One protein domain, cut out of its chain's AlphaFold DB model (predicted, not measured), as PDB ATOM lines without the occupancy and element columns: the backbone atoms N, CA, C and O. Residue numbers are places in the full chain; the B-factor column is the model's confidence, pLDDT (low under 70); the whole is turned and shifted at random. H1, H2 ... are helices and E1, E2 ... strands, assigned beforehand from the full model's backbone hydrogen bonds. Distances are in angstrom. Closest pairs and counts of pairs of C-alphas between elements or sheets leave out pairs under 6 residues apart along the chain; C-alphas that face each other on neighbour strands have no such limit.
ATOM      1  N   VAL A  21       0.065  10.999  52.361       82.81
ATOM      2  CA  VAL A  21       0.941  12.175  52.415       82.81
ATOM      3  C   VAL A  21       0.977  12.872  51.059       82.81
ATOM      4  O   VAL A  21       0.964  12.211  50.021       82.81
ATOM      5  N   ARG A  22       1.070  14.205  51.051       85.25
ATOM      6  CA  ARG A  22       1.369  14.995  49.852       85.25
ATOM      7  C   ARG A  22       2.786  15.550  49.919       85.25
ATOM      8  O   ARG A  22       3.095  16.325  50.810       85.25
ATOM      9  N   LEU A  23       3.620  15.191  48.952       82.19
ATOM     10  CA  LEU A  23       4.992  15.677  48.825       82.19
ATOM     11  C   LEU A  23       5.035  17.111  48.267       82.19
ATOM     12  O   LEU A  23       4.116  17.500  47.539       82.19
ATOM     13  N   PRO A  24       6.126  17.873  48.498       76.31
ATOM     14  CA  PRO A  24       6.282  19.232  47.967       76.31
ATOM     15  C   PRO A  24       6.138  19.339  46.437       76.31
ATOM     16  O   PRO A  24       5.713  20.368  45.924       76.31
ATOM     17  N   GLY A  25       6.428  18.256  45.705       73.75
ATOM     18  CA  GLY A  25       6.237  18.142  44.252       73.75
ATOM     19  C   GLY A  25       4.787  17.922  43.791       73.75
ATOM     20  O   GLY A  25       4.541  17.722  42.606       73.75
ATOM     21  N   GLY A  26       3.817  17.905  44.708       80.38
ATOM     22  CA  GLY A  26       2.400  17.677  44.412       80.38
ATOM     23  C   GLY A  26       1.988  16.204  44.335       80.38
ATOM     24  O   GLY A  26       0.789  15.924  44.338       80.38
ATOM     25  N   THR A  27       2.945  15.271  44.325       85.50
ATOM     26  CA  THR A  27       2.675  13.830  44.378       85.50
ATOM     27  C   THR A  27       2.053  13.436  45.710       85.50
ATOM     28  O   THR A  27       2.581  13.743  46.776       85.50
ATOM     29  N   ILE A  28       0.952  12.704  45.638       88.00
ATOM     30  CA  ILE A  28       0.258  12.116  46.776       88.00
ATOM     31  C   ILE A  28       0.676  10.651  46.879       88.00
ATOM     32  O   ILE A  28       0.606   9.921  45.894       88.00
ATOM     33  N   VAL A  29       1.101  10.208  48.056       88.06
ATOM     34  CA  VAL A  29       1.462   8.815  48.334       88.06
ATOM     35  C   VAL A  29       0.537   8.288  49.420       88.06
ATOM     36  O   VAL A  29       0.275   8.995  50.389       88.06
ATOM     37  N   PHE A  30       0.028   7.069  49.268       88.06
ATOM     38  CA  PHE A  30      -0.830   6.402  50.252       88.06
ATOM     39  C   PHE A  30      -0.619   4.888  50.231       88.06
ATOM     40  O   PHE A  30      -0.087   4.354  49.257       88.06
ATOM     41  N   ASN A  31      -1.024   4.187  51.290       86.44
ATOM     42  CA  ASN A  31      -0.879   2.733  51.374       86.44
ATOM     43  C   ASN A  31      -2.198   1.970  51.141       86.44
ATOM     44  O   ASN A  31      -3.285   2.531  51.002       86.44
ATOM     45  N   GLN A  32      -2.093   0.651  51.116       85.44
ATOM     46  CA  GLN A  32      -3.206  -0.268  50.941       85.44
ATOM     47  C   GLN A  32      -4.224  -0.212  52.081       85.44
ATOM     48  O   GLN A  32      -5.421  -0.337  51.821       85.44
ATOM     49  N   ASP A  33      -3.780   0.025  53.316       83.25
ATOM     50  CA  ASP A  33      -4.678   0.181  54.462       83.25
ATOM     51  C   ASP A  33      -5.581   1.414  54.282       83.25
ATOM     52  O   ASP A  33      -6.779   1.342  54.557       83.25
ATOM     53  N   TYR A  34      -5.036   2.521  53.753       86.19
ATOM     54  CA  TYR A  34      -5.813   3.704  53.369       86.19
ATOM     55  C   TYR A  34      -6.876   3.338  52.328       86.19
ATOM     56  O   TYR A  34      -8.060   3.619  52.516       86.19
ATOM     57  N   LEU A  35      -6.462   2.667  51.247       87.94
ATOM     58  CA  LEU A  35      -7.356   2.284  50.154       87.94
ATOM     59  C   LEU A  35      -8.505   1.389  50.645       87.94
ATOM     60  O   LEU A  35      -9.663   1.645  50.326       87.94
ATOM     61  N   CYS A  36      -8.200   0.370  51.448       85.31
ATOM     62  CA  CYS A  36      -9.199  -0.563  51.971       85.31
ATOM     63  C   CYS A  36     -10.147   0.095  52.985       85.31
ATOM     64  O   CYS A  36     -11.303  -0.313  53.090       85.31
ATOM     65  N   ALA A  37      -9.674   1.098  53.731       83.25
ATOM     66  CA  ALA A  37     -10.495   1.839  54.682       83.25
ATOM     67  C   ALA A  37     -11.455   2.821  53.989       83.25
ATOM     68  O   ALA A  37     -12.605   2.957  54.411       83.25
ATOM     69  N   GLU A  38     -11.004   3.499  52.931       84.25
ATOM     70  CA  GLU A  38     -11.812   4.497  52.220       84.25
ATOM     71  C   GLU A  38     -12.754   3.879  51.177       84.25
ATOM     72  O   GLU A  38     -13.820   4.435  50.906       84.25
ATOM     73  N   VAL A  39     -12.412   2.712  50.621       85.88
ATOM     74  CA  VAL A  39     -13.211   2.044  49.586       85.88
ATOM     75  C   VAL A  39     -14.073   0.933  50.183       85.88
ATOM     76  O   VAL A  39     -13.625  -0.190  50.425       85.88
ATOM     77  N   ARG A  40     -15.367   1.219  50.358       84.62
ATOM     78  CA  ARG A  40     -16.341   0.265  50.921       84.62
ATOM     79  C   ARG A  40     -16.559  -0.957  50.032       84.62
ATOM     80  O   ARG A  40     -16.811  -2.047  50.542       84.62
ATOM     81  N   GLU A  41     -16.469  -0.785  48.720       85.62
ATOM     82  CA  GLU A  41     -16.681  -1.824  47.712       85.62
ATOM     83  C   GLU A  41     -15.666  -2.965  47.821       85.62
ATOM     84  O   GLU A  41     -16.002  -4.102  47.490       85.62
ATOM     85  N   LEU A  42     -14.463  -2.690  48.339       79.81
ATOM     86  CA  LEU A  42     -13.455  -3.719  48.591       79.81
ATOM     87  C   LEU A  42     -13.818  -4.603  49.787       79.81
ATOM     88  O   LEU A  42     -13.311  -5.710  49.880       79.81
ATOM     89  N   LYS A  43     -14.703  -4.164  50.697       80.31
ATOM     90  CA  LYS A  43     -15.123  -4.926  51.892       80.31
ATOM     91  C   LYS A  43     -13.947  -5.472  52.724       80.31
ATOM     92  O   LYS A  43     -14.052  -6.545  53.312       80.31
ATOM     93  N   GLY A  44     -12.828  -4.747  52.761       72.62
ATOM     94  CA  GLY A  44     -11.603  -5.179  53.443       72.62
ATOM     95  C   GLY A  44     -10.767  -6.218  52.683       72.62
ATOM     96  O   GLY A  44      -9.812  -6.745  53.247       72.62
ATOM     97  N   LEU A  45     -11.104  -6.523  51.427       76.75
ATOM     98  CA  LEU A  45     -10.285  -7.355  50.551       76.75
ATOM     99  C   LEU A  45      -9.087  -6.568  50.024       76.75
ATOM    100  O   LEU A  45      -9.190  -5.394  49.666       76.75
ATOM    101  N   VAL A  46      -7.961  -7.268  49.925       82.00
ATOM    102  CA  VAL A  46      -6.700  -6.726  49.431       82.00
ATOM    103  C   VAL A  46      -6.637  -6.862  47.907       82.00
ATOM    104  O   VAL A  46      -6.706  -7.986  47.402       82.00
ATOM    105  N   PRO A  47      -6.505  -5.756  47.155       78.12
ATOM    106  CA  PRO A  47      -6.318  -5.827  45.715       78.12
ATOM    107  C   PRO A  47      -4.918  -6.341  45.360       78.12
ATOM    108  O   PRO A  47      -3.923  -5.875  45.901       78.12
ATOM    109  N   GLN A  48      -4.856  -7.266  44.403       79.75
ATOM    110  CA  GLN A  48      -3.620  -7.784  43.799       79.75
ATOM    111  C   GLN A  48      -3.028  -6.813  42.771       79.75
ATOM    112  O   GLN A  48      -1.838  -6.832  42.490       79.75
ATOM    113  N   LEU A  49      -3.880  -5.989  42.159       81.62
ATOM    114  CA  LEU A  49      -3.488  -5.007  41.156       81.62
ATOM    115  C   LEU A  49      -4.422  -3.809  41.237       81.62
ATOM    116  O   LEU A  49      -5.645  -3.985  41.277       81.62
ATOM    117  N   VAL A  50      -3.858  -2.603  41.209       88.69
ATOM    118  CA  VAL A  50      -4.628  -1.358  41.184       88.69
ATOM    119  C   VAL A  50      -4.252  -0.549  39.949       88.69
ATOM    120  O   VAL A  50      -3.091  -0.233  39.711       88.69
ATOM    121  N   ILE A  51      -5.255  -0.205  39.144       88.44
ATOM    122  CA  ILE A  51      -5.097   0.580  37.917       88.44
ATOM    123  C   ILE A  51      -5.952   1.835  38.033       88.44
ATOM    124  O   ILE A  51      -7.123   1.761  38.394       88.44
ATOM    125  N   PHE A  52      -5.405   2.989  37.672       90.88
ATOM    126  CA  PHE A  52      -6.172   4.219  37.540       90.88
ATOM    127  C   PHE A  52      -6.895   4.273  36.195       90.88
ATOM    128  O   PHE A  52      -6.288   4.198  35.126       90.88
ATOM    129  N   ASP A  53      -8.213   4.421  36.277       85.06
ATOM    130  CA  ASP A  53      -9.141   4.505  35.146       85.06
ATOM    131  C   ASP A  53      -9.777   5.899  35.031       85.06
ATOM    132  O   ASP A  53     -10.739   6.109  34.295       85.06
ATOM    133  N   GLY A  54      -9.284   6.854  35.823       82.81
ATOM    134  CA  GLY A  54      -9.730   8.237  35.805       82.81
ATOM    135  C   GLY A  54      -8.975   9.097  34.796       82.81
ATOM    136  O   GLY A  54      -8.098   8.641  34.065       82.81
ATOM    137  N   VAL A  55      -9.318  10.378  34.796       82.06
ATOM    138  CA  VAL A  55      -8.620  11.430  34.054       82.06
ATOM    139  C   VAL A  55      -8.003  12.403  35.048       82.06
ATOM    140  O   VAL A  55      -8.458  12.500  36.189       82.06
ATOM    141  N   GLY A  56      -6.983  13.132  34.614       81.62
ATOM    142  CA  GLY A  56      -6.383  14.193  35.413       81.62
ATOM    143  C   GLY A  56      -5.273  13.720  36.349       81.62
ATOM    144  O   GLY A  56      -5.106  14.299  37.416       81.62
ATOM    145  N   GLY A  57      -4.513  12.680  35.991       87.94
ATOM    146  CA  GLY A  57      -3.313  12.331  36.752       87.94
ATOM    147  C   GLY A  57      -2.553  11.112  36.251       87.94
ATOM    148  O   GLY A  57      -3.034  10.350  35.411       87.94
ATOM    149  N   ILE A  58      -1.358  10.924  36.804       90.38
ATOM    150  CA  ILE A  58      -0.569   9.703  36.657       90.38
ATOM    151  C   ILE A  58      -0.615   8.937  37.967       90.38
ATOM    152  O   ILE A  58      -0.357   9.492  39.032       90.38
ATOM    153  N   PHE A  59      -0.902   7.647  37.876       92.44
ATOM    154  CA  PHE A  59      -0.926   6.738  39.012       92.44
ATOM    155  C   PHE A  59       0.243   5.758  38.951       92.44
ATOM    156  O   PHE A  59       0.615   5.306  37.873       92.44
ATOM    157  N   LYS A  60       0.804   5.394  40.100       90.19
ATOM    158  CA  LYS A  60       1.872   4.409  40.251       90.19
ATOM    159  C   LYS A  60       1.475   3.384  41.303       90.19
ATOM    160  O   LYS A  60       1.274   3.738  42.461       90.19
ATOM    161  N   ASP A  61       1.434   2.121  40.900       88.62
ATOM    162  CA  ASP A  61       1.470   0.987  41.818       88.62
ATOM    163  C   ASP A  61       2.933   0.579  42.060       88.62
ATOM    164  O   ASP A  61       3.661   0.223  41.122       88.62
ATOM    165  N   PHE A  62       3.400   0.682  43.306       82.31
ATOM    166  CA  PHE A  62       4.763   0.297  43.674       82.31
ATOM    167  C   PHE A  62       4.915  -1.218  43.903       82.31
ATOM    168  O   PHE A  62       6.042  -1.693  44.001       82.31
ATOM    169  N   GLY A  63       3.821  -1.994  43.933       79.25
ATOM    170  CA  GLY A  63       3.843  -3.459  44.079       79.25
ATOM    171  C   GLY A  63       4.150  -3.963  45.490       79.25
ATOM    172  O   GLY A  63       4.411  -5.141  45.690       79.25
ATOM    173  N   ASN A  64       4.152  -3.072  46.474       74.38
ATOM    174  CA  ASN A  64       4.446  -3.347  47.881       74.38
ATOM    175  C   ASN A  64       3.319  -2.840  48.802       74.38
ATOM    176  O   ASN A  64       3.553  -2.551  49.975       74.38
ATOM    177  N   GLY A  65       2.116  -2.658  48.247       79.81
ATOM    178  CA  GLY A  65       0.977  -2.064  48.947       79.81
ATOM    179  C   GLY A  65       1.061  -0.542  49.105       79.81
ATOM    180  O   GLY A  65       0.268   0.028  49.848       79.81
ATOM    181  N   MET A  66       2.002   0.129  48.435       85.62
ATOM    182  CA  MET A  66       2.072   1.588  48.360       85.62
ATOM    183  C   MET A  66       1.656   2.067  46.972       85.62
ATOM    184  O   MET A  66       1.971   1.441  45.955       85.62
ATOM    185  N   TYR A  67       1.005   3.224  46.929       90.50
ATOM    186  CA  TYR A  67       0.506   3.848  45.713       90.50
ATOM    187  C   TYR A  67       0.938   5.310  45.645       90.50
ATOM    188  O   TYR A  67       0.959   6.015  46.654       90.50
ATOM    189  N   GLY A  68       1.277   5.767  44.444       90.25
ATOM    190  CA  GLY A  68       1.607   7.155  44.142       90.25
ATOM    191  C   GLY A  68       0.615   7.739  43.144       90.25
ATOM    192  O   GLY A  68       0.230   7.080  42.183       90.25
ATOM    193  N   PHE A  69       0.206   8.983  43.341       91.19
ATOM    194  CA  PHE A  69      -0.658   9.706  42.422       91.19
ATOM    195  C   PHE A  69      -0.141  11.125  42.214       91.19
ATOM    196  O   PHE A  69      -0.027  11.898  43.160       91.19
ATOM    197  N   LEU A  70       0.161  11.470  40.968       88.81
ATOM    198  CA  LEU A  70       0.509  12.822  40.559       88.81
ATOM    199  C   LEU A  70      -0.685  13.431  39.804       88.81
ATOM    200  O   LEU A  70      -0.930  13.033  38.660       88.81
ATOM    201  N   PRO A  71      -1.441  14.362  40.409       85.69
ATOM    202  CA  PRO A  71      -2.566  15.010  39.743       85.69
ATOM    203  C   PRO A  71      -2.111  15.945  38.609       85.69
ATOM    204  O   PRO A  71      -1.068  16.590  38.690       85.69
ATOM    205  N   ILE A  72      -2.942  16.052  37.572       77.44
ATOM    206  CA  ILE A  72      -2.960  17.158  36.601       77.44
ATOM    207  C   ILE A  72      -3.922  18.227  37.155       77.44
ATOM    208  O   ILE A  72      -4.808  17.883  37.940       77.44
ATOM    209  N   ALA A  73      -3.719  19.499  36.786       66.94
ATOM    210  CA  ALA A  73      -4.484  20.683  37.202       66.94
ATOM    211  C   ALA A  73      -5.951  20.423  37.631       66.94
ATOM    212  O   ALA A  73      -6.694  19.690  36.982       66.94
ATOM    213  N   ASP A  74      -6.370  21.067  38.728       59.88
ATOM    214  CA  ASP A  74      -7.739  21.054  39.272       59.88
ATOM    215  C   ASP A  74      -8.323  19.687  39.685       59.88
ATOM    216  O   ASP A  74      -9.546  19.515  39.730       59.88
ATOM    217  N   PHE A  75      -7.491  18.713  40.073       68.88
ATOM    218  CA  PHE A  75      -7.972  17.443  40.631       68.88
ATOM    219  C   PHE A  75      -8.867  17.654  41.873       68.88
ATOM    220  O   PHE A  75      -8.408  18.058  42.941       68.88
ATOM    221  N   LYS A  76     -10.163  17.333  41.750       67.81
ATOM    222  CA  LYS A  76     -11.187  17.498  42.807       67.81
ATOM    223  C   LYS A  76     -11.266  16.328  43.805       67.81
ATOM    224  O   LYS A  76     -12.295  16.138  44.445       67.81
ATOM    225  N   GLY A  77     -10.199  15.538  43.938       66.50
ATOM    226  CA  GLY A  77     -10.026  14.603  45.058       66.50
ATOM    227  C   GLY A  77     -10.465  13.148  44.842       66.50
ATOM    228  O   GLY A  77     -10.147  12.319  45.683       66.50
ATOM    229  N   GLY A  78     -11.150  12.790  43.750       84.38
ATOM    230  CA  GLY A  78     -11.668  11.426  43.551       84.38
ATOM    231  C   GLY A  78     -10.882  10.594  42.534       84.38
ATOM    232  O   GLY A  78     -10.937  10.875  41.338       84.38
ATOM    233  N   LEU A  79     -10.221   9.522  42.978       90.06
ATOM    234  CA  LEU A  79      -9.620   8.518  42.098       90.06
ATOM    235  C   LEU A  79     -10.673   7.515  41.623       90.06
ATOM    236  O   LEU A  79     -11.400   6.936  42.428       90.06
ATOM    237  N   LYS A  80     -10.717   7.258  40.313       90.69
ATOM    238  CA  LYS A  80     -11.439   6.116  39.737       90.69
ATOM    239  C   LYS A  80     -10.439   4.991  39.513       90.69
ATOM    240  O   LYS A  80      -9.522   5.147  38.709       90.69
ATOM    241  N   LEU A  81     -10.598   3.887  40.232       92.25
ATOM    242  CA  LEU A  81      -9.657   2.772  40.225       92.25
ATOM    243  C   LEU A  81     -10.332   1.488  39.732       92.25
ATOM    244  O   LEU A  81     -11.514   1.240  39.975       92.25
ATOM    245  N   ARG A  82      -9.556   0.655  39.048       89.81
ATOM    246  CA  ARG A  82      -9.841  -0.747  38.755       89.81
ATOM    247  C   ARG A  82      -8.947  -1.598  39.643       89.81
ATOM    248  O   ARG A  82      -7.734  -1.607  39.467       89.81
ATOM    249  N   CYS A  83      -9.562  -2.298  40.581       86.94
ATOM    250  CA  CYS A  83      -8.904  -3.206  41.504       86.94
ATOM    251  C   CYS A  83      -9.147  -4.645  41.052       86.94
ATOM    252  O   CYS A  83     -10.282  -5.006  40.749       86.94
ATOM    253  N   VAL A  84      -8.107  -5.471  41.009       82.00
ATOM    254  CA  VAL A  84      -8.245  -6.915  40.782       82.00
ATOM    255  C   VAL A  84      -8.141  -7.622  42.122       82.00
ATOM    256  O   VAL A  84      -7.133  -7.489  42.808       82.00
ATOM    257  N   VAL A  85      -9.178  -8.361  42.499       82.19
ATOM    258  CA  VAL A  85      -9.226  -9.165  43.725       82.19
ATOM    259  C   VAL A  85      -9.610 -10.579  43.323       82.19
ATOM    260  O   VAL A  85     -10.671 -10.768  42.740       82.19
ATOM    261  N   GLU A  86      -8.750 -11.564  43.586       78.81
ATOM    262  CA  GLU A  86      -9.009 -12.975  43.245       78.81
ATOM    263  C   GLU A  86      -9.448 -13.178  41.777       78.81
ATOM    264  O   GLU A  86     -10.379 -13.922  41.478       78.81
ATOM    265  N   ASN A  87      -8.774 -12.498  40.840       73.50
ATOM    266  CA  ASN A  87      -9.100 -12.457  39.402       73.50
ATOM    267  C   ASN A  87     -10.438 -11.787  39.027       73.50
ATOM    268  O   ASN A  87     -10.831 -11.813  37.860       73.50
ATOM    269  N   VAL A  88     -11.125 -11.145  39.970       77.12
ATOM    270  CA  VAL A  88     -12.330 -10.354  39.711       77.12
ATOM    271  C   VAL A  88     -11.962  -8.878  39.629       77.12
ATOM    272  O   VAL A  88     -11.330  -8.326  40.529       77.12
ATOM    273  N   VAL A  89     -12.373  -8.220  38.543       83.06
ATOM    274  CA  VAL A  89     -12.183  -6.775  38.366       83.06
ATOM    275  C   VAL A  89     -13.314  -6.023  39.061       83.06
ATOM    276  O   VAL A  89     -14.479  -6.159  38.694       83.06
ATOM    277  N   ILE A  90     -12.960  -5.176  40.024       86.50
ATOM    278  CA  ILE A  90     -13.865  -4.308  40.774       86.50
ATOM    279  C   ILE A  90     -13.530  -2.856  40.427       86.50
ATOM    280  O   ILE A  90     -12.388  -2.416  40.556       86.50
ATOM    281  N   ARG A  91     -14.524  -2.095  39.964       90.00
ATOM    282  CA  ARG A  91     -14.386  -0.649  39.739       90.00
ATOM    283  C   ARG A  91     -14.777   0.085  41.007       90.00
ATOM    284  O   ARG A  91     -15.876  -0.124  41.510       90.00
ATOM    285  N   VAL A  92     -13.895   0.944  41.495       89.94
ATOM    286  CA  VAL A  92     -14.069   1.639  42.768       89.94
ATOM    287  C   VAL A  92     -13.756   3.122  42.638       89.94
ATOM    288  O   VAL A  92     -12.987   3.544  41.770       89.94
ATOM    289  N   LYS A  93     -14.356   3.921  43.519       90.62
ATOM    290  CA  LYS A  93     -14.013   5.329  43.689       90.62
ATOM    291  C   LYS A  93     -13.329   5.499  45.043       90.62
ATOM    292  O   LYS A  93     -13.894   5.119  46.059       90.62
ATOM    293  N   CYS A  94     -12.132   6.073  45.048       88.94
ATOM    294  CA  CYS A  94     -11.376   6.370  46.259       88.94
ATOM    295  C   CYS A  94     -11.208   7.885  46.384       88.94
ATOM    296  O   CYS A  94     -10.555   8.502  45.545       88.94
ATOM    297  N   ASP A  95     -11.782   8.487  47.424       85.81
ATOM    298  CA  ASP A  95     -11.620   9.915  47.689       85.81
ATOM    299  C   ASP A  95     -10.345  10.143  48.531       85.81
ATOM    300  O   ASP A  95     -10.178   9.592  49.623       85.81
ATOM    301  N   LEU A  96      -9.407  10.934  48.006       85.12
ATOM    302  CA  LEU A  96      -8.163  11.300  48.680       85.12
ATOM    303  C   LEU A  96      -8.433  12.464  49.637       85.12
ATOM    304  O   LEU A  96      -8.664  13.597  49.214       85.12
ATOM    305  N   LYS A  97      -8.402  12.181  50.937       79.31
ATOM    306  CA  LYS A  97      -8.612  13.152  52.011       79.31
ATOM    307  C   LYS A  97      -7.263  13.544  52.586       79.31
ATOM    308  O   LYS A  97      -6.798  12.963  53.563       79.31
ATOM    309  N   LEU A  98      -6.632  14.526  51.956       73.56
ATOM    310  CA  LEU A  98      -5.448  15.165  52.516       73.56
ATOM    311  C   LEU A  98      -5.868  16.021  53.713       73.56
ATOM    312  O   LEU A  98      -6.799  16.822  53.611       73.56
ATOM    313  N   TRP A  99      -5.200  15.831  54.848       58.56
ATOM    314  CA  TRP A  99      -5.253  16.809  55.930       58.56
ATOM    315  C   TRP A  99      -4.413  18.029  55.522       58.56
ATOM    316  O   TRP A  99      -3.610  17.901  54.601       58.56
ATOM    317  N   GLY A 100      -4.684  19.200  56.114       52.41
ATOM    318  CA  GLY A 100      -4.192  20.513  55.657       52.41
ATOM    319  C   GLY A 100      -2.709  20.545  55.278       52.41
ATOM    320  O   GLY A 100      -1.971  19.683  55.728       52.41
ATOM    321  N   ASP A 101      -2.303  21.520  54.450       52.50
ATOM    322  CA  ASP A 101      -0.951  21.681  53.876       52.50
ATOM    323  C   ASP A 101       0.159  21.723  54.950       52.50
ATOM    324  O   ASP A 101       0.736  22.763  55.267       52.50
ATOM    325  N   GLU A 102       0.453  20.573  55.541       58.44
ATOM    326  CA  GLU A 102       1.555  20.360  56.449       58.44
ATOM    327  C   GLU A 102       2.823  20.497  55.618       58.44
ATOM    328  O   GLU A 102       3.062  19.755  54.662       58.44
ATOM    329  N   ALA A 103       3.603  21.526  55.941       62.66
ATOM    330  CA  ALA A 103       4.785  21.880  55.184       62.66
ATOM    331  C   ALA A 103       5.859  20.801  55.372       62.66
ATOM    332  O   ALA A 103       6.626  20.819  56.334       62.66
ATOM    333  N   ILE A 104       5.912  19.854  54.437       75.31
ATOM    334  CA  ILE A 104       7.030  18.920  54.320       75.31
ATOM    335  C   ILE A 104       8.267  19.719  53.890       75.31
ATOM    336  O   ILE A 104       8.160  20.541  52.971       75.31
ATOM    337  N   PRO A 105       9.442  19.488  54.505       75.12
ATOM    338  CA  PRO A 105      10.669  20.151  54.092       75.12
ATOM    339  C   PRO A 105      10.930  19.974  52.587       75.12
ATOM    340  O   PRO A 105      10.847  18.865  52.052       75.12
ATOM    341  N   LEU A 106      11.255  21.077  51.900       75.00
ATOM    342  CA  LEU A 106      11.449  21.121  50.439       75.00
ATOM    343  C   LEU A 106      12.529  20.148  49.939       75.00
ATOM    344  O   LEU A 106      12.479  19.697  48.798       75.00
ATOM    345  N   GLU A 107      13.475  19.803  50.806       70.19
ATOM    346  CA  GLU A 107      14.532  18.812  50.589       70.19
ATOM    347  C   GLU A 107      14.017  17.399  50.263       70.19
ATOM    348  O   GLU A 107      14.704  16.655  49.575       70.19
ATOM    349  N   PHE A 108      12.791  17.037  50.653       70.62
ATOM    350  CA  PHE A 108      12.159  15.764  50.268       70.62
ATOM    351  C   PHE A 108      11.339  15.872  48.963       70.62
ATOM    352  O   PHE A 108      10.558  14.985  48.618       70.62
ATOM    353  N   GLY A 109      11.467  16.990  48.240       60.09
ATOM    354  CA  GLY A 109      10.596  17.403  47.140       60.09
ATOM    355  C   GLY A 109      11.107  17.137  45.723       60.09
ATOM    356  O   GLY A 109      10.587  17.758  44.804       60.09
ATOM    357  N   HIS A 110      12.084  16.244  45.512       55.59
ATOM    358  CA  HIS A 110      12.789  16.032  44.225       55.59
ATOM    359  C   HIS A 110      11.917  15.672  42.995       55.59
ATOM    360  O   HIS A 110      12.437  15.462  41.900       55.59
ATOM    361  N   ILE A 111      10.593  15.616  43.123       54.56
ATOM    362  CA  ILE A 111       9.672  15.382  42.012       54.56
ATOM    363  C   ILE A 111       9.245  16.744  41.468       54.56
ATOM    364  O   ILE A 111       8.329  17.387  41.980       54.56
ATOM    365  N   SER A 112       9.919  17.209  40.420       51.22
ATOM    366  CA  SER A 112       9.474  18.402  39.701       51.22
ATOM    367  C   SER A 112       8.156  18.093  38.991       51.22
ATOM    368  O   SER A 112       8.109  17.276  38.069       51.22
ATOM    369  N   ALA A 113       7.086  18.761  39.427       50.91
ATOM    370  CA  ALA A 113       5.799  18.764  38.754       50.91
ATOM    371  C   ALA A 113       5.982  19.250  37.309       50.91
ATOM    372  O   ALA A 113       6.156  20.439  37.041       50.91
ATOM    373  N   ARG A 114       5.941  18.323  36.355       53.94
ATOM    374  CA  ARG A 114       5.639  18.651  34.964       53.94
ATOM    375  C   ARG A 114       4.292  18.046  34.657       53.94
ATOM    376  O   ARG A 114       4.167  16.829  34.658       53.94
ATOM    377  N   GLU A 115       3.316  18.908  34.406       54.62
ATOM    378  CA  GLU A 115       1.941  18.526  34.105       54.62
ATOM    379  C   GLU A 115       1.910  17.555  32.914       54.62
ATOM    380  O   GLU A 115       2.243  17.930  31.779       54.62
ATOM    381  N   PRO A 116       1.572  16.280  33.142       62.38
ATOM    382  CA  PRO A 116       1.439  15.331  32.057       62.38
ATOM    383  C   PRO A 116       0.159  15.646  31.276       62.38
ATOM    384  O   PRO A 116      -0.890  15.883  31.857       62.38
ATOM    385  N   LYS A 117       0.222  15.645  29.941       71.81
ATOM    386  CA  LYS A 117      -0.965  15.894  29.096       71.81
ATOM    387  C   LYS A 117      -1.918  14.700  29.022       71.81
ATOM    388  O   LYS A 117      -3.066  14.855  28.630       71.81
ATOM    389  N   VAL A 118      -1.428  13.508  29.357       83.25
ATOM    390  CA  VAL A 118      -2.170  12.251  29.278       83.25
ATOM    391  C   VAL A 118      -2.131  11.557  30.632       83.25
ATOM    392  O   VAL A 118      -1.100  11.544  31.305       83.25
ATOM    393  N   SER A 119      -3.267  10.994  31.032       88.12
ATOM    394  CA  SER A 119      -3.366  10.174  32.240       88.12
ATOM    395  C   SER A 119      -2.950   8.740  31.933       88.12
ATOM    396  O   SER A 119      -3.277   8.225  30.867       88.12
ATOM    397  N   TYR A 120      -2.220   8.103  32.844       90.69
ATOM    398  CA  TYR A 120      -1.800   6.709  32.706       90.69
ATOM    399  C   TYR A 120      -1.475   6.091  34.067       90.69
ATOM    400  O   TYR A 120      -1.276   6.801  35.053       90.69
ATOM    401  N   SER A 121      -1.421   4.760  34.115       91.19
ATOM    402  CA  SER A 121      -0.941   4.016  35.281       91.19
ATOM    403  C   SER A 121       0.415   3.388  34.993       91.19
ATOM    404  O   SER A 121       0.603   2.779  33.946       91.19
ATOM    405  N   LEU A 122       1.349   3.501  35.926       88.69
ATOM    406  CA  LEU A 122       2.628   2.807  35.917       88.69
ATOM    407  C   LEU A 122       2.534   1.626  36.889       88.69
ATOM    408  O   LEU A 122       2.326   1.813  38.089       88.69
ATOM    409  N   LEU A 123       2.658   0.411  36.366       84.81
ATOM    410  CA  LEU A 123       2.571  -0.825  37.142       84.81
ATOM    411  C   LEU A 123       3.893  -1.133  37.850       84.81
ATOM    412  O   LEU A 123       4.928  -0.522  37.559       84.81
ATOM    413  N   SER A 124       3.863  -2.067  38.801       79.38
ATOM    414  CA  SER A 124       5.015  -2.460  39.627       79.38
ATOM    415  C   SER A 124       6.200  -2.988  38.811       79.38
ATOM    416  O   SER A 124       7.343  -2.690  39.142       79.38
ATOM    417  N   ASP A 125       5.929  -3.660  37.694       71.12
ATOM    418  CA  ASP A 125       6.909  -4.185  36.731       71.12
ATOM    419  C   ASP A 125       7.489  -3.119  35.772       71.12
ATOM    420  O   ASP A 125       8.357  -3.414  34.950       71.12
ATOM    421  N   GLY A 126       7.014  -1.872  35.860       75.69
ATOM    422  CA  GLY A 126       7.400  -0.777  34.969       75.69
ATOM    423  C   GLY A 126       6.588  -0.698  33.673       75.69
ATOM    424  O   GLY A 126       6.868   0.159  32.834       75.69
ATOM    425  N   THR A 127       5.573  -1.547  33.495       81.75
ATOM    426  CA  THR A 127       4.645  -1.459  32.364       81.75
ATOM    427  C   THR A 127       3.765  -0.216  32.503       81.75
ATOM    428  O   THR A 127       3.158   0.016  33.552       81.75
ATOM    429  N   LEU A 128       3.647   0.580  31.435       87.94
ATOM    430  CA  LEU A 128       2.653   1.654  31.377       87.94
ATOM    431  C   LEU A 128       1.334   1.119  30.837       87.94
ATOM    432  O   LEU A 128       1.274   0.526  29.761       87.94
ATOM    433  N   PHE A 129       0.270   1.405  31.567       89.06
ATOM    434  CA  PHE A 129      -1.104   1.154  31.188       89.06
ATOM    435  C   PHE A 129      -1.766   2.481  30.809       89.06
ATOM    436  O   PHE A 129      -1.890   3.379  31.644       89.06
ATOM    437  N   ILE A 130      -2.221   2.596  29.562       88.81
ATOM    438  CA  ILE A 130      -2.898   3.791  29.046       88.81
ATOM    439  C   ILE A 130      -4.248   3.375  28.467       88.81
ATOM    440  O   ILE A 130      -4.313   2.522  27.579       88.81
ATOM    441  N   SER A 131      -5.339   3.964  28.951       85.81
ATOM    442  CA  SER A 131      -6.667   3.743  28.369       85.81
ATOM    443  C   SER A 131      -6.796   4.490  27.041       85.81
ATOM    444  O   SER A 131      -6.341   5.627  26.913       85.81
ATOM    445  N   LYS A 132      -7.460   3.896  26.042       82.62
ATOM    446  CA  LYS A 132      -7.711   4.591  24.767       82.62
ATOM    447  C   LYS A 132      -8.580   5.834  24.944       82.62
ATOM    448  O   LYS A 132      -8.374   6.800  24.220       82.62
ATOM    449  N   ASN A 133      -9.468   5.842  25.939       80.62
ATOM    450  CA  ASN A 133     -10.259   7.027  26.280       80.62
ATOM    451  C   ASN A 133      -9.355   8.174  26.750       80.62
ATOM    452  O   ASN A 133      -9.514   9.293  26.292       80.62
ATOM    453  N   GLN A 134      -8.328   7.882  27.557       82.25
ATOM    454  CA  GLN A 134      -7.359   8.896  28.000       82.25
ATOM    455  C   GLN A 134      -6.534   9.456  26.831       82.25
ATOM    456  O   GLN A 134      -6.170  10.628  26.840       82.25
ATOM    457  N   ILE A 135      -6.230   8.631  25.822       83.31
ATOM    458  CA  ILE A 135      -5.559   9.083  24.596       83.31
ATOM    459  C   ILE A 135      -6.493   9.979  23.776       83.31
ATOM    460  O   ILE A 135      -6.058  11.026  23.308       83.31
ATOM    461  N   ALA A 136      -7.760   9.588  23.619       79.56
ATOM    462  CA  ALA A 136      -8.759  10.391  22.920       79.56
ATOM    463  C   ALA A 136      -8.957  11.756  23.601       79.56
ATOM    464  O   ALA A 136      -8.877  12.783  22.930       79.56
ATOM    465  N   ASP A 137      -9.083  11.763  24.931       78.25
ATOM    466  CA  ASP A 137      -9.186  12.977  25.744       78.25
ATOM    467  C   ASP A 137      -7.949  13.873  25.573       78.25
ATOM    468  O   ASP A 137      -8.074  15.078  25.354       78.25
ATOM    469  N   ALA A 138      -6.740  13.295  25.597       78.81
ATOM    470  CA  ALA A 138      -5.490  14.038  25.408       78.81
ATOM    471  C   ALA A 138      -5.340  14.643  23.998       78.81
ATOM    472  O   ALA A 138      -4.622  15.630  23.824       78.81
ATOM    473  N   LEU A 139      -5.998  14.056  22.996       78.00
ATOM    474  CA  LEU A 139      -6.038  14.549  21.616       78.00
ATOM    475  C   LEU A 139      -7.259  15.445  21.336       78.00
ATOM    476  O   LEU A 139      -7.409  15.902  20.205       78.00
ATOM    477  N   ALA A 140      -8.103  15.709  22.344       73.69
ATOM    478  CA  ALA A 140      -9.371  16.434  22.223       73.69
ATOM    479  C   ALA A 140     -10.332  15.839  21.171       73.69
ATOM    480  O   ALA A 140     -11.116  16.559  20.554       73.69
ATOM    481  N   ILE A 141     -10.281  14.520  20.971       68.31
ATOM    482  CA  ILE A 141     -11.177  13.799  20.063       68.31
ATOM    483  C   ILE A 141     -12.457  13.498  20.828       68.31
ATOM    484  O   ILE A 141     -12.419  12.797  21.839       68.31
ATOM    485  N   ASN A 142     -13.591  14.005  20.350       59.03
ATOM    486  CA  ASN A 142     -14.876  13.754  20.986       59.03
ATOM    487  C   ASN A 142     -15.579  12.580  20.278       59.03
ATOM    488  O   ASN A 142     -16.122  12.775  19.188       59.03
ATOM    489  N   PRO A 143     -15.597  11.366  20.864       55.84
ATOM    490  CA  PRO A 143     -16.122  10.171  20.199       55.84
ATOM    491  C   PRO A 143     -17.633  10.235  19.926       55.84
ATOM    492  O   PRO A 143     -18.142   9.387  19.212       55.84
ATOM    493  N   ALA A 144     -18.348  11.216  20.489       51.72
ATOM    494  CA  ALA A 144     -19.769  11.455  20.235       51.72
ATOM    495  C   ALA A 144     -20.047  12.366  19.020       51.72
ATOM    496  O   ALA A 144     -21.195  12.482  18.602       51.72
ATOM    497  N   VAL A 145     -19.025  13.052  18.491       53.12
ATOM    498  CA  VAL A 145     -19.138  13.977  17.344       53.12
ATOM    499  C   VAL A 145     -18.362  13.440  16.137       53.12
ATOM    500  O   VAL A 145     -18.840  13.542  15.011       53.12
ATOM    501  N   SER A 161      11.102  -0.283  24.292       74.19
ATOM    502  CA  SER A 161       9.765  -0.729  24.681       74.19
ATOM    503  C   SER A 161       9.006  -1.266  23.473       74.19
ATOM    504  O   SER A 161       9.320  -0.945  22.328       74.19
ATOM    505  N   TYR A 162       8.013  -2.114  23.713       81.25
ATOM    506  CA  TYR A 162       7.051  -2.493  22.684       81.25
ATOM    507  C   TYR A 162       5.635  -2.198  23.167       81.25
ATOM    508  O   TYR A 162       5.346  -2.233  24.363       81.25
ATOM    509  N   VAL A 163       4.759  -1.877  22.219       84.75
ATOM    510  CA  VAL A 163       3.361  -1.564  22.502       84.75
ATOM    511  C   VAL A 163       2.524  -2.801  22.223       84.75
ATOM    512  O   VAL A 163       2.495  -3.294  21.097       84.75
ATOM    513  N   LYS A 164       1.812  -3.287  23.238       82.56
ATOM    514  CA  LYS A 164       0.738  -4.262  23.061       82.56
ATOM    515  C   LYS A 164      -0.590  -3.519  23.086       82.56
ATOM    516  O   LYS A 164      -0.972  -2.937  24.099       82.56
ATOM    517  N   GLN A 165      -1.290  -3.537  21.961       81.06
ATOM    518  CA  GLN A 165      -2.604  -2.921  21.849       81.06
ATOM    519  C   GLN A 165      -3.698  -3.939  22.163       81.06
ATOM    520  O   GLN A 165      -3.690  -5.060  21.655       81.06
ATOM    521  N   CYS A 166      -4.656  -3.528  22.981       80.12
ATOM    522  CA  CYS A 166      -5.888  -4.258  23.241       80.12
ATOM    523  C   CYS A 166      -7.087  -3.437  22.753       80.12
ATOM    524  O   CYS A 166      -6.926  -2.355  22.177       80.12
ATOM    525  N   GLN A 167      -8.300  -3.956  22.946       78.25
ATOM    526  CA  GLN A 167      -9.520  -3.274  22.511       78.25
ATOM    527  C   GLN A 167      -9.671  -1.901  23.181       78.25
ATOM    528  O   GLN A 167      -9.842  -0.914  22.468       78.25
ATOM    529  N   ASP A 168      -9.457  -1.826  24.498       80.19
ATOM    530  CA  ASP A 168      -9.752  -0.622  25.293       80.19
ATOM    531  C   ASP A 168      -8.508   0.101  25.828       80.19
ATOM    532  O   ASP A 168      -8.588   1.231  26.306       80.19
ATOM    533  N   TYR A 169      -7.338  -0.533  25.766       85.06
ATOM    534  CA  TYR A 169      -6.111  -0.009  26.364       85.06
ATOM    535  C   TYR A 169      -4.874  -0.340  25.533       85.06
ATOM    536  O   TYR A 169      -4.882  -1.229  24.677       85.06
ATOM    537  N   ALA A 170      -3.804   0.396  25.799       86.31
ATOM    538  CA  ALA A 170      -2.470   0.177  25.273       86.31
ATOM    539  C   ALA A 170      -1.511  -0.073  26.437       86.31
ATOM    540  O   ALA A 170      -1.493   0.676  27.414       86.31
ATOM    541  N   LEU A 171      -0.722  -1.137  26.314       85.06
ATOM    542  CA  LEU A 171       0.344  -1.467  27.247       85.06
ATOM    543  C   LEU A 171       1.678  -1.113  26.606       85.06
ATOM    544  O   LEU A 171       1.999  -1.641  25.540       85.06
ATOM    545  N   LEU A 172       2.458  -0.254  27.254       86.62
ATOM    546  CA  LEU A 172       3.859  -0.056  26.906       86.62
ATOM    547  C   LEU A 172       4.703  -0.913  27.838       86.62
ATOM    548  O   LEU A 172       4.850  -0.595  29.018       86.62
ATOM    549  N   VAL A 173       5.246  -2.000  27.302       82.00
ATOM    550  CA  VAL A 173       6.055  -2.939  28.076       82.00
ATOM    551  C   VAL A 173       7.533  -2.617  27.837       82.00
ATOM    552  O   VAL A 173       7.976  -2.627  26.678       82.00
ATOM    553  N   PRO A 174       8.318  -2.316  28.887       73.44
ATOM    554  CA  PRO A 174       9.757  -2.146  28.740       73.44
ATOM    555  C   PRO A 174      10.398  -3.484  28.350       73.44
ATOM    556  O   PRO A 174      10.105  -4.523  28.935       73.44
ATOM    557  N   ARG A 175      11.304  -3.479  27.364       65.62
ATOM    558  CA  ARG A 175      12.054  -4.690  26.967       65.62
ATOM    559  C   ARG A 175      13.008  -5.168  28.061       65.62
ATOM    560  O   ARG A 175      13.326  -6.350  28.116       65.62
ATOM    561  N   PHE A 176      13.451  -4.244  28.909       62.47
ATOM    562  CA  PHE A 176      14.371  -4.495  30.010       62.47
ATOM    563  C   PHE A 176      13.790  -3.903  31.301       62.47
ATOM    564  O   PHE A 176      14.098  -2.750  31.632       62.47
ATOM    565  N   PRO A 177      12.922  -4.644  32.014       51.00
ATOM    566  CA  PRO A 177      12.448  -4.227  33.330       51.00
ATOM    567  C   PRO A 177      13.664  -4.111  34.263       51.00
ATOM    568  O   PRO A 177      14.359  -5.090  34.511       51.00
ATOM    569  N   GLY A 178      13.990  -2.885  34.686       49.50
ATOM    570  CA  GLY A 178      15.131  -2.583  35.567       49.50
ATOM    571  C   GLY A 178      16.155  -1.582  35.017       49.50
ATOM    572  O   GLY A 178      16.730  -0.834  35.794       49.50
ATOM    573  N   ILE A 179      16.342  -1.474  33.693       45.31
ATOM    574  CA  ILE A 179      17.294  -0.493  33.107       45.31
ATOM    575  C   ILE A 179      16.678   0.911  33.014       45.31
ATOM    576  O   ILE A 179      17.386   1.909  32.918       45.31
TER     577      ILE A 179
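AT A GLANCE: This is residues 21 to 145 and 161 to 179 of the 485 residues of an uncharacterized protein of Vibrio sp. 10N.286.49.C2 (UniProt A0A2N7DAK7). Picture a long, twisted sheet of seven strands with a smaller sheet of three, E2, E5 and E6, partly face to face with it and crossed against it: a loose sandwich in which E2 packs on E3 and E7 while the ends of the large sheet reach past the small one. The short helices H1 and H2 sit near opposite ends of the large sheet, and residues 96 to 119 swing in a wide loop past the E1 edge before the chain returns as E7. The printed part has 144 residues, with two named helices and ten named strands in the order E1 H1 E2 E3 E4 E5 E6 E7 E8 H2 E9 E10. The large sheet runs E1 E4 E3 E7 E8 E10 E9 and is mixed, the small one runs E2 E5 E6 and is antiparallel; the class is mixed, helices and strands, with under half of the residues in named elements. The whole is compact, with a radius of gyration of the C-alphas of 15.6 A and spans of 42 by 40 by 35 A.

IN THESE COORDINATES: Find C-alpha 28 at (0.258, 12.116, 46.776), where E1, residues 28 to 31, begins. H1 follows at once as residues 32 to 38. Read on to E2, residues 49 to 52, then E3, residues 57 to 61, 13.3 A long, and E4, residues 66 to 71, 16.6 A. The two longest strands come next: E5, residues 78 to 85, runs 20.7 A, and E6, residues 88 to 95, runs 21.8 A from C-alpha 88 at (-12.330, -10.354, 39.711). Beyond the loop lie E7, residues 120 to 122, E8, residues 128 to 131, and H2, residues 132 to 138. After the cut, E9 holds residues 161 to 165, 12.9 A, and E10 residues 169 to 174, 16.2 A, ending at C-alpha 174 at (9.757, -2.146, 28.740).

HOW THE PARTS SIT: Start at edge strand E1, antiparallel to E4, with N 28 and O 69 2.8 A apart; residues 21 to 22 also pair with residues 28 to 29 of E1, antiparallel. E3 and E4 form a hairpin, with N 60 and O 68 at 2.7 A. E3 and E7 are parallel at 23 degrees, with N 122 and O 59 at 2.8 A. E7 and E8 form a hairpin, N 129 and O 121 at 2.8 A. E8 and E10 are antiparallel, N 170 and O 130 at 2.8 A. E9, the other edge strand, forms a hairpin with E10, N 164 and O 171 at 2.8 A. In the small sheet, E2 and E5 are antiparallel, N 82 and O 51 at 2.8 A, and E5 and E6 form a hairpin, N 79 and O 94 at 2.8 A. The sheets make a sandwich, two sheets face to face, their strands at 54 degrees; look at the closest C-alphas of E2 and E7, those of Phe 52 and Ser 121, 5.7 A apart. H1 is on both sheets but only grazes them, and the closest C-alphas of H1 and E6 are those of Glu 38 and Cys 94, 6.3 A apart. H2 is on the large sheet but only grazes it, with residues 132 to 137. Every O i to N i+4 pair is within hydrogen-bond range in H1 and H2.

THE WHOLE: The two farthest C-alphas, those of Pro 105 and Val 145, are 47.7 A apart. Residues 146 to 160 are not printed, and C-alphas 145 and 161 across that cut are 33.2 A apart. Of the links that are printed whole, E6 to E7 is long, with 24 residues. The mean pLDDT of the printed part is 78.2; residues 73 to 77, 99 to 103, 109 to 116, 141 to 145 and 175 to 179 are under 70.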